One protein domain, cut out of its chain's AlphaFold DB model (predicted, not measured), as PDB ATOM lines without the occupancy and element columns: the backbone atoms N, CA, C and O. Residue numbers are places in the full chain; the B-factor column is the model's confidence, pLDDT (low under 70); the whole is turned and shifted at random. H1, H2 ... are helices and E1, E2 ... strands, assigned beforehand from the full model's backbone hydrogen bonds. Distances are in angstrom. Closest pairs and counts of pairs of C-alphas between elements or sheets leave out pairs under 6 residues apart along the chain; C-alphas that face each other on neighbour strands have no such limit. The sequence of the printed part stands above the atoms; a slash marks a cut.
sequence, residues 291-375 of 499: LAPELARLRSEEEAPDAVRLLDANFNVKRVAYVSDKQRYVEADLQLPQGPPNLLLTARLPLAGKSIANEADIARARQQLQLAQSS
ATOM      1  N   LEU A 291      39.988  14.636  28.706       95.81
ATOM      2  CA  LEU A 291      40.019  16.097  28.812       95.81
ATOM      3  C   LEU A 291      39.064  16.779  27.822       95.81
ATOM      4  O   LEU A 291      38.694  17.932  28.050       95.81
ATOM      5  N   ALA A 292      38.639  16.084  26.759       93.56
ATOM      6  CA  ALA A 292      37.816  16.637  25.683       93.56
ATOM      7  C   ALA A 292      36.592  17.445  26.157       93.56
ATOM      8  O   ALA A 292      36.384  18.527  25.607       93.56
ATOM      9  N   PRO A 293      35.811  17.024  27.178       92.50
ATOM     10  CA  PRO A 293      34.665  17.811  27.635       92.50
ATOM     11  C   PRO A 293      35.044  19.203  28.165       92.50
ATOM     12  O   PRO A 293      34.376  20.184  27.846       92.50
ATOM     13  N   GLU A 294      36.125  19.307  28.945       95.06
ATOM     14  CA  GLU A 294      36.566  20.596  29.493       95.06
ATOM     15  C   GLU A 294      37.248  21.448  28.416       95.06
ATOM     16  O   GLU A 294      37.024  22.654  28.357       95.06
ATOM     17  N   LEU A 295      38.010  20.825  27.507       95.06
ATOM     18  CA  LEU A 295      38.587  21.512  26.346       95.06
ATOM     19  C   LEU A 295      37.494  22.121  25.457       95.06
ATOM     20  O   LEU A 295      37.589  23.284  25.063       95.06
ATOM     21  N   ALA A 296      36.431  21.356  25.184       94.81
ATOM     22  CA  ALA A 296      35.276  21.826  24.428       94.81
ATOM     23  C   ALA A 296      34.594  23.005  25.132       94.81
ATOM     24  O   ALA A 296      34.308  24.015  24.485       94.81
ATOM     25  N   ARG A 297      34.417  22.920  26.458       96.50
ATOM     26  CA  ARG A 297      33.830  24.003  27.249       96.50
ATOM     27  C   ARG A 297      34.677  25.272  27.234       96.50
ATOM     28  O   ARG A 297      34.130  26.346  27.003       96.50
ATOM     29  N   LEU A 298      35.988  25.168  27.452       95.81
ATOM     30  CA  LEU A 298      36.896  26.320  27.419       95.81
ATOM     31  C   LEU A 298      36.855  27.018  26.058       95.81
ATOM     32  O   LEU A 298      36.745  28.241  25.998       95.81
ATOM     33  N   ARG A 299      36.841  26.241  24.969       94.19
ATOM     34  CA  ARG A 299      36.674  26.786  23.621       94.19
ATOM     35  C   ARG A 299      35.318  27.474  23.440       94.19
ATOM     36  O   ARG A 299      35.255  28.551  22.859       94.19
ATOM     37  N   SER A 300      34.231  26.901  23.958       96.19
ATOM     38  CA  SER A 300      32.916  27.557  23.933       96.19
ATOM     39  C   SER A 300      32.887  28.867  24.720       96.19
ATOM     40  O   SER A 300      32.250  29.818  24.279       96.19
ATOM     41  N   GLU A 301      33.567  28.941  25.863       96.62
ATOM     42  CA  GLU A 301      33.657  30.164  26.672       96.62
ATOM     43  C   GLU A 301      34.489  31.260  25.993       96.62
ATOM     44  O   GLU A 301      34.240  32.445  26.214       96.62
ATOM     45  N   GLU A 302      35.451  30.891  25.150       95.00
ATOM     46  CA  GLU A 302      36.209  31.836  24.330       95.00
ATOM     47  C   GLU A 302      35.386  32.352  23.141       95.00
ATOM     48  O   GLU A 302      35.263  33.566  22.931       95.00
ATOM     49  N   GLU A 303      34.803  31.427  22.381       95.38
ATOM     50  CA  GLU A 303      34.162  31.704  21.091       95.38
ATOM     51  C   GLU A 303      32.740  32.265  21.248       95.38
ATOM     52  O   GLU A 303      32.324  33.155  20.500       95.38
ATOM     53  N   ALA A 304      31.991  31.786  22.247       96.81
ATOM     54  CA  ALA A 304      30.591  32.137  22.490       96.81
ATOM     55  C   ALA A 304      30.278  32.375  23.991       96.81
ATOM     56  O   ALA A 304      29.373  31.747  24.550       96.81
ATOM     57  N   PRO A 305      30.993  33.297  24.673       96.94
ATOM     58  CA  PRO A 305      30.858  33.527  26.116       96.94
ATOM     59  C   PRO A 305      29.442  33.906  26.565       96.94
ATOM     60  O   PRO A 305      29.017  33.526  27.657       96.94
ATOM     61  N   ASP A 306      28.710  34.681  25.757       97.75
ATOM     62  CA  ASP A 306      27.346  35.102  26.093       97.75
ATOM     63  C   ASP A 306      26.369  33.925  25.995       97.75
ATOM     64  O   ASP A 306      25.516  33.761  26.868       97.75
ATOM     65  N   ALA A 307      26.545  33.056  24.992       98.00
ATOM     66  CA  ALA A 307      25.773  31.825  24.860       98.00
ATOM     67  C   ALA A 307      26.000  30.874  26.045       98.00
ATOM     68  O   ALA A 307      25.030  30.419  26.647       98.00
ATOM     69  N   VAL A 308      27.258  30.614  26.427       97.88
ATOM     70  CA  VAL A 308      27.569  29.729  27.567       97.88
ATOM     71  C   VAL A 308      26.959  30.268  28.862       97.88
ATOM     72  O   VAL A 308      26.288  29.526  29.577       97.88
ATOM     73  N   ARG A 309      27.099  31.574  29.130       97.56
ATOM     74  CA  ARG A 309      26.505  32.210  30.318       97.56
ATOM     75  C   ARG A 309      24.983  32.083  30.335       97.56
ATOM     76  O   ARG A 309      24.403  31.825  31.387       97.56
ATOM     77  N   LEU A 310      24.338  32.272  29.182       97.62
ATOM     78  CA  LEU A 310      22.893  32.126  29.059       97.62
ATOM     79  C   LEU A 310      22.458  30.678  29.329       97.62
ATOM     80  O   LEU A 310      21.459  30.469  30.014       97.62
ATOM     81  N   LEU A 311      23.215  29.683  28.861       98.06
ATOM     82  CA  LEU A 311      22.938  28.273  29.145       98.06
ATOM     83  C   LEU A 311      23.102  27.943  30.633       98.06
ATOM     84  O   LEU A 311      22.173  27.391  31.223       98.06
ATOM     85  N   ASP A 312      24.212  28.339  31.256       97.75
ATOM     86  CA  ASP A 312      24.468  28.102  32.686       97.75
ATOM     87  C   ASP A 312      23.418  28.769  33.590       97.75
ATOM     88  O   ASP A 312      23.055  28.235  34.636       97.75
ATOM     89  N   ALA A 313      22.890  29.930  33.187       97.25
ATOM     90  CA  ALA A 313      21.838  30.619  33.932       97.25
ATOM     91  C   ALA A 313      20.479  29.896  33.874       97.25
ATOM     92  O   ALA A 313      19.611  30.141  34.714       97.25
ATOM     93  N   ASN A 314      20.264  29.033  32.877       97.12
ATOM     94  CA  ASN A 314      18.966  28.417  32.604       97.12
ATOM     95  C   ASN A 314      18.937  26.900  32.841       97.12
ATOM     96  O   ASN A 314      17.837  26.356  33.009       97.12
ATOM     97  N   PHE A 315      20.099  26.238  32.864       98.19
ATOM     98  CA  PHE A 315      20.241  24.782  32.893       98.19
ATOM     99  C   PHE A 315      21.429  24.319  33.742       98.19
ATOM    100  O   PHE A 315      22.431  25.011  33.891       98.19
ATOM    101  N   ASN A 316      21.361  23.067  34.195       97.62
ATOM    102  CA  ASN A 316      22.541  22.310  34.597       97.62
ATOM    103  C   ASN A 316      23.234  21.782  33.327       97.62
ATOM    104  O   ASN A 316      22.871  20.720  32.816       97.62
ATOM    105  N   VAL A 317      24.207  22.531  32.803       97.44
ATOM    106  CA  VAL A 317      24.937  22.183  31.570       97.44
ATOM    107  C   VAL A 317      25.922  21.041  31.838       97.44
ATOM    108  O   VAL A 317      26.858  21.197  32.624       97.44
ATOM    109  N   LYS A 318      25.732  19.889  31.184       95.50
ATOM    110  CA  LYS A 318      26.631  18.722  31.306       95.50
ATOM    111  C   LYS A 318      27.779  18.742  30.311       95.50
ATOM    112  O   LYS A 318      28.891  18.356  30.659       95.50
ATOM    113  N   ARG A 319      27.513  19.223  29.103       95.56
ATOM    114  CA  ARG A 319      28.492  19.415  28.034       95.56
ATOM    115  C   ARG A 319      28.094  20.645  27.238       95.56
ATOM    116  O   ARG A 319      26.905  20.897  27.058       95.56
ATOM    117  N   VAL A 320      29.081  21.389  26.760       97.25
ATOM    118  CA  VAL A 320      28.900  22.439  25.760       97.25
ATOM    119  C   VAL A 320      30.109  22.422  24.834       97.25
ATOM    120  O   VAL A 320      31.242  22.304  25.300       97.25
ATOM    121  N   ALA A 321      29.859  22.471  23.531       96.06
ATOM    122  CA  ALA A 321      30.886  22.457  22.502       96.06
ATOM    123  C   ALA A 321      30.548  23.482  21.419       96.06
ATOM    124  O   ALA A 321      29.426  23.528  20.917       96.06
ATOM    125  N   TYR A 322      31.522  24.312  21.053       95.31
ATOM    126  CA  TYR A 322      31.404  25.232  19.928       95.31
ATOM    127  C   TYR A 322      31.744  24.500  18.633       95.31
ATOM    128  O   TYR A 322      32.794  23.859  18.538       95.31
ATOM    129  N   VAL A 323      30.871  24.628  17.637       93.06
ATOM    130  CA  VAL A 323      31.064  24.045  16.311       93.06
ATOM    131  C   VAL A 323      30.975  25.146  15.265       93.06
ATOM    132  O   VAL A 323      30.086  25.997  15.307       93.06
ATOM    133  N   SER A 324      31.925  25.137  14.331       89.69
ATOM    134  CA  SER A 324      32.029  26.122  13.251       89.69
ATOM    135  C   SER A 324      32.120  25.497  11.859       89.69
ATOM    136  O   SER A 324      32.382  26.217  10.894       89.69
ATOM    137  N   ASP A 325      31.975  24.176  11.745       78.44
ATOM    138  CA  ASP A 325      31.984  23.498  10.451       78.44
ATOM    139  C   ASP A 325      30.630  23.733   9.763       78.44
ATOM    140  O   ASP A 325      29.583  23.338  10.274       78.44
ATOM    141  N   LYS A 326      30.645  24.445   8.628       77.56
ATOM    142  CA  LYS A 326      29.487  24.906   7.825       77.56
ATOM    143  C   LYS A 326      28.606  25.990   8.462       77.56
ATOM    144  O   LYS A 326      28.188  26.905   7.754       77.56
ATOM    145  N   GLN A 327      28.328  25.918   9.761       85.69
ATOM    146  CA  GLN A 327      27.551  26.913  10.513       85.69
ATOM    147  C   GLN A 327      28.114  27.084  11.926       85.69
ATOM    148  O   GLN A 327      28.747  26.177  12.457       85.69
ATOM    149  N   ARG A 328      27.890  28.257  12.536       94.56
ATOM    150  CA  ARG A 328      28.296  28.532  13.922       94.56
ATOM    151  C   ARG A 328      27.153  28.217  14.873       94.56
ATOM    152  O   ARG A 328      26.107  28.865  14.811       94.56
ATOM    153  N   TYR A 329      27.370  27.263  15.764       95.19
ATOM    154  CA  TYR A 329      26.416  26.893  16.802       95.19
ATOM    155  C   TYR A 329      27.141  26.402  18.057       95.19
ATOM    156  O   TYR A 329      28.331  26.072  18.021       95.19
ATOM    157  N   VAL A 330      26.418  26.352  19.174       95.94
ATOM    158  CA  VAL A 330      26.817  25.547  20.331       95.94
ATOM    159  C   VAL A 330      25.976  24.281  20.369       95.94
ATOM    160  O   VAL A 330      24.755  24.333  20.231       95.94
ATOM    161  N   GLU A 331      26.631  23.142  20.538       95.81
ATOM    162  CA  GLU A 331      25.975  21.891  20.892       95.81
ATOM    163  C   GLU A 331      26.074  21.711  22.406       95.81
ATOM    164  O   GLU A 331      27.170  21.803  22.964       95.81
ATOM    165  N   ALA A 332      24.947  21.498  23.082       96.69
ATOM    166  CA  ALA A 332      24.914  21.419  24.537       96.69
ATOM    167  C   ALA A 332      24.027  20.282  25.042       96.69
ATOM    168  O   ALA A 332      22.920  20.088  24.545       96.69
ATOM    169  N   ASP A 333      24.500  19.593  26.082       96.75
ATOM    170  CA  ASP A 333      23.724  18.607  26.832       96.75
ATOM    171  C   ASP A 333      23.168  19.284  28.093       96.75
ATOM    172  O   ASP A 333      23.913  19.686  28.996       96.75
ATOM    173  N   LEU A 334      21.848  19.442  28.134       97.62
ATOM    174  CA  LEU A 334      21.118  20.294  29.066       97.62
ATOM    175  C   LEU A 334      20.237  19.470  30.006       97.62
ATOM    176  O   LEU A 334      19.571  18.518  29.595       97.62
ATOM    177  N   GLN A 335      20.184  19.888  31.271       98.06
ATOM    178  CA  GLN A 335      19.237  19.382  32.263       98.06
ATOM    179  C   GLN A 335      18.543  20.533  32.983       98.06
ATOM    180  O   GLN A 335      19.126  21.598  33.197       98.06
ATOM    181  N   LEU A 336      17.309  20.305  33.432       97.31
ATOM    182  CA  LEU A 336      16.662  21.237  34.354       97.31
ATOM    183  C   LEU A 336      17.283  21.111  35.754       97.31
ATOM    184  O   LEU A 336      17.517  19.986  36.197       97.31
ATOM    185  N   PRO A 337      17.478  22.224  36.489       93.62
ATOM    186  CA  PRO A 337      18.055  22.196  37.835       93.62
ATOM    187  C   PRO A 337      17.363  21.260  38.834       93.62
ATOM    188  O   PRO A 337      18.031  20.684  39.684       93.62
ATOM    189  N   GLN A 338      16.041  21.097  38.713       90.56
ATOM    190  CA  GLN A 338      15.205  20.257  39.585       90.56
ATOM    191  C   GLN A 338      14.672  18.999  38.872       90.56
ATOM    192  O   GLN A 338      13.700  18.394  39.319       90.56
ATOM    193  N   GLY A 339      15.254  18.641  37.723       90.75
ATOM    194  CA  GLY A 339      14.832  17.488  36.931       90.75
ATOM    195  C   GLY A 339      15.469  16.166  37.377       90.75
ATOM    196  O   GLY A 339      16.452  16.177  38.121       90.75
ATOM    197  N   PRO A 340      14.967  15.016  36.884       94.69
ATOM    198  CA  PRO A 340      15.647  13.734  37.040       94.69
ATOM    199  C   PRO A 340      17.085  13.803  36.493       94.69
ATOM    200  O   PRO A 340      17.284  14.279  35.372       94.69
ATOM    201  N   PRO A 341      18.098  13.324  37.239       94.31
ATOM    202  CA  PRO A 341      19.506  13.472  36.858       94.31
ATOM    203  C   PRO A 341      19.901  12.637  35.633       94.31
ATOM    204  O   PRO A 341      20.987  12.833  35.091       94.31
ATOM    205  N   ASN A 342      19.041  11.715  35.204       95.69
ATOM    206  CA  ASN A 342      19.213  10.853  34.042       95.69
ATOM    207  C   ASN A 342      18.386  11.287  32.819       95.69
ATOM    208  O   ASN A 342      18.430  10.588  31.813       95.69
ATOM    209  N   LEU A 343      17.677  12.424  32.866       97.50
ATOM    210  CA  LEU A 343      17.057  13.045  31.689       97.50
ATOM    211  C   LEU A 343      17.973  14.137  31.129       97.50
ATOM    212  O   LEU A 343      18.363  15.056  31.850       97.50
ATOM    213  N   LEU A 344      18.304  14.043  29.845       96.62
ATOM    214  CA  LEU A 344      19.189  14.950  29.122       96.62
ATOM    215  C   LEU A 344      18.539  15.405  27.820       96.62
ATOM    216  O   LEU A 344      17.893  14.618  27.133       96.62
ATOM    217  N   LEU A 345      18.758  16.664  27.459       96.81
ATOM    218  CA  LEU A 345      18.430  17.195  26.143       96.81
ATOM    219  C   LEU A 345      19.716  17.627  25.446       96.81
ATOM    220  O   LEU A 345      20.422  18.484  25.968       96.81
ATOM    221  N   THR A 346      20.002  17.062  24.279       96.06
ATOM    222  CA  THR A 346      21.097  17.517  23.413       96.06
ATOM    223  C   THR A 346      20.529  18.487  22.383       96.06
ATOM    224  O   THR A 346      19.730  18.089  21.536       96.06
ATOM    225  N   ALA A 347      20.920  19.760  22.473       95.00
ATOM    226  CA  ALA A 347      20.467  20.827  21.580       95.00
ATOM    227  C   ALA A 347      21.605  21.355  20.715       95.00
ATOM    228  O   ALA A 347      22.691  21.634  21.233       95.00
ATOM    229  N   ARG A 348      21.317  21.615  19.436       94.06
ATOM    230  CA  ARG A 348      22.132  22.503  18.598       94.06
ATOM    231  C   ARG A 348      21.501  23.885  18.535       94.06
ATOM    232  O   ARG A 348      20.383  24.051  18.057       94.06
ATOM    233  N   LEU A 349      22.230  24.880  19.027       95.31
ATOM    234  CA  LEU A 349      21.747  26.245  19.206       95.31
ATOM    235  C   LEU A 349      22.570  27.183  18.315       95.31
ATOM    236  O   LEU A 349      23.745  27.431  18.618       95.31
ATOM    237  N   PRO A 350      22.000  27.684  17.203       95.88
ATOM    238  CA  PRO A 350      22.693  28.591  16.297       95.88
ATOM    239  C   PRO A 350      23.191  29.845  17.012       95.88
ATOM    240  O   PRO A 350      22.550  30.342  17.939       95.88
ATOM    241  N   LEU A 351      24.321  30.385  16.560       96.88
ATOM    242  CA  LEU A 351      24.913  31.595  17.124       96.88
ATOM    243  C   LEU A 351      24.735  32.807  16.202       96.88
ATOM    244  O   LEU A 351      24.939  32.723  14.990       96.88
ATOM    245  N   ALA A 352      24.449  33.961  16.804       96.06
ATOM    246  CA  ALA A 352      24.575  35.280  16.191       96.06
ATOM    247  C   ALA A 352      25.719  36.031  16.889       96.06
ATOM    248  O   ALA A 352      25.569  36.585  17.979       96.06
ATOM    249  N   GLY A 353      26.907  36.007  16.279       94.50
ATOM    250  CA  GLY A 353      28.123  36.482  16.938       94.50
ATOM    251  C   GLY A 353      28.508  35.567  18.103       94.50
ATOM    252  O   GLY A 353      28.777  34.390  17.880       94.50
ATOM    253  N   LYS A 354      28.543  36.115  19.324       96.12
ATOM    254  CA  LYS A 354      28.920  35.404  20.564       96.12
ATOM    255  C   LYS A 354      27.725  34.903  21.389       96.12
ATOM    256  O   LYS A 354      27.920  34.254  22.418       96.12
ATOM    257  N   SER A 355      26.509  35.208  20.940       97.38
ATOM    258  CA  SER A 355      25.248  34.893  21.614       97.38
ATOM    259  C   SER A 355      24.456  33.854  20.831       97.38
ATOM    260  O   SER A 355      24.654  33.693  19.626       97.38
ATOM    261  N   ILE A 356      23.516  33.187  21.501       97.00
ATOM    262  CA  ILE A 356      22.508  32.357  20.832       97.00
ATOM    263  C   ILE A 356      21.674  33.254  19.914       97.00
ATOM    264  O   ILE A 356      21.275  34.349  20.310       97.00
ATOM    265  N   ALA A 357      21.448  32.805  18.682       96.50
ATOM    266  CA  ALA A 357      20.790  33.592  17.646       96.50
ATOM    267  C   ALA A 357      19.331  33.917  17.985       96.50
ATOM    268  O   ALA A 357      18.838  34.977  17.605       96.50
ATOM    269  N   ASN A 358      18.647  33.015  18.693       95.31
ATOM    270  CA  ASN A 358      17.253  33.172  19.073       95.31
ATOM    271  C   ASN A 358      17.013  32.720  20.521       95.31
ATOM    272  O   ASN A 358      17.130  31.542  20.848       95.31
ATOM    273  N   GLU A 359      16.612  33.644  21.394       91.19
ATOM    274  CA  GLU A 359      16.280  33.317  22.789       91.19
ATOM    275  C   GLU A 359      15.099  32.339  22.912       91.19
ATOM    276  O   GLU A 359      15.012  31.597  23.896       91.19
ATOM    277  N   ALA A 360      14.219  32.267  21.906       95.31
ATOM    278  CA  ALA A 360      13.138  31.285  21.879       95.31
ATOM    279  C   ALA A 360      13.658  29.836  21.878       95.31
ATOM    280  O   ALA A 360      12.944  28.944  22.335       95.31
ATOM    281  N   ASP A 361      14.900  29.595  21.441       95.56
ATOM    282  CA  ASP A 361      15.519  28.267  21.494       95.56
ATOM    283  C   ASP A 361      15.754  27.814  22.946       95.56
ATOM    284  O   ASP A 361      15.535  26.648  23.280       95.56
ATOM    285  N   ILE A 362      16.098  28.742  23.849       96.75
ATOM    286  CA  ILE A 362      16.236  28.461  25.288       96.75
ATOM    287  C   ILE A 362      14.885  28.087  25.899       96.75
ATOM    288  O   ILE A 362      14.782  27.118  26.658       96.75
ATOM    289  N   ALA A 363      13.838  28.843  25.558       96.19
ATOM    290  CA  ALA A 363      12.481  28.557  26.012       96.19
ATOM    291  C   ALA A 363      11.991  27.201  25.482       96.19
ATOM    292  O   ALA A 363      11.436  26.416  26.254       96.19
ATOM    293  N   ARG A 364      12.266  26.891  24.209       95.56
ATOM    294  CA  ARG A 364      11.941  25.601  23.588       95.56
ATOM    295  C   ARG A 364      12.636  24.442  24.300       95.56
ATOM    296  O   ARG A 364      11.951  23.513  24.716       95.56
ATOM    297  N   ALA A 365      13.953  24.508  24.508       96.69
ATOM    298  CA  ALA A 365      14.701  23.448  25.192       96.69
ATOM    299  C   ALA A 365      14.165  23.195  26.615       96.69
ATOM    300  O   ALA A 365      13.956  22.052  27.031       96.69
ATOM    301  N   ARG A 366      13.850  24.267  27.356       97.19
ATOM    302  CA  ARG A 366      13.195  24.153  28.667       97.19
ATOM    303  C   ARG A 366      11.825  23.485  28.563       97.19
ATOM    304  O   ARG A 366      11.546  22.586  29.353       97.19
ATOM    305  N   GLN A 367      10.990  23.910  27.618       96.94
ATOM    306  CA  GLN A 367       9.651  23.355  27.423       96.94
ATOM    307  C   GLN A 367       9.705  21.864  27.079       96.94
ATOM    308  O   GLN A 367       8.905  21.100  27.610       96.94
ATOM    309  N   GLN A 368      10.659  21.433  26.251       97.38
ATOM    310  CA  GLN A 368      10.817  20.024  25.894       97.38
ATOM    311  C   GLN A 368      11.161  19.161  27.120       97.38
ATOM    312  O   GLN A 368      10.505  18.147  27.371       97.38
ATOM    313  N   LEU A 369      12.125  19.601  27.937       97.94
ATOM    314  CA  LEU A 369      12.465  18.929  29.198       97.94
ATOM    315  C   LEU A 369      11.281  18.913  30.180       97.94
ATOM    316  O   LEU A 369      11.023  17.890  30.815       97.94
ATOM    317  N   GLN A 370      10.545  20.023  30.298       97.81
ATOM    318  CA  GLN A 370       9.360  20.113  31.158       97.81
ATOM    319  C   GLN A 370       8.228  19.204  30.678       97.81
ATOM    320  O   GLN A 370       7.563  18.579  31.503       97.81
ATOM    321  N   LEU A 371       8.009  19.106  29.365       97.81
ATOM    322  CA  LEU A 371       6.981  18.240  28.801       97.81
ATOM    323  C   LEU A 371       7.300  16.773  29.092       97.81
ATOM    324  O   LEU A 371       6.433  16.066  29.601       97.81
ATOM    325  N   ALA A 372       8.548  16.338  28.890       97.56
ATOM    326  CA  ALA A 372       8.973  14.988  29.259       97.56
ATOM    327  C   ALA A 372       8.754  14.700  30.758       97.56
ATOM    328  O   ALA A 372       8.234  13.647  31.119       97.56
ATOM    329  N   GLN A 373       9.071  15.661  31.632       97.06
ATOM    330  CA  GLN A 373       8.843  15.545  33.081       97.06
ATOM    331  C   GLN A 373       7.369  15.642  33.495       97.06
ATOM    332  O   GLN A 373       7.030  15.294  34.623       97.06
ATOM    333  N   SER A 374       6.482  16.103  32.611       96.62
ATOM    334  CA  SER A 374       5.045  16.157  32.890       96.62
ATOM    335  C   SER A 374       4.364  14.790  32.802       96.62
ATOM    336  O   SER A 374       3.234  14.659  33.261       96.62
ATOM    337  N   SER A 375       5.049  13.786  32.242       97.06
ATOM    338  CA  SER A 375       4.573  12.409  32.127       97.06
ATOM    339  C   SER A 375       4.828  11.622  33.421       97.06
ATOM    340  O   SER A 375       5.987  11.315  33.723       97.06
TER     341      SER A 375
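AT A GLANCE: This is residues 291 to 375 of the 499 residues of an uncharacterized protein of Dyella soli (UniProt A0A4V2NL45). A strongly twisted sheet of three antiparallel strands, order E1 E2 E3, has helices H2 and H3 over one face as a second layer, while H1 packs beside edge strand E1. The strands form a meander, each the antiparallel neighbour of the one before. Printed are 85 residues, running H1 H2 E1 E2 E3 H3, mixed in class and compact: radius of gyration of the C-alphas 12.4 A, spans 36 by 29 by 22 A.

IN THESE COORDINATES: Start with E3, residues 343 to 352, 28.1 A long; E2 is 329 to 335 and E1 316 to 323. Find C-alpha 291 at (40.019, 16.097, 28.812), where H1, 291 to 303, begins. H2 is 305 to 314; H3, 359 to 373, 21.8 A, ends at (8.843, 15.545, 33.081).

HOW THE PARTS SIT: In hairpin E1 and E2, N 318 and O 333 are 2.9 A apart; in hairpin E2 and E3, N 332 and O 347, 2.9 A. H1 is at the sheet's level; its closest C-alphas to E1 are Ala 296 and Ala 321, 4.8 A. In H1, H2 and H3 every O i to N i+4 pair is within hydrogen-bond range.

THE WHOLE: The printed part has no cut, no long link and no residue under 70.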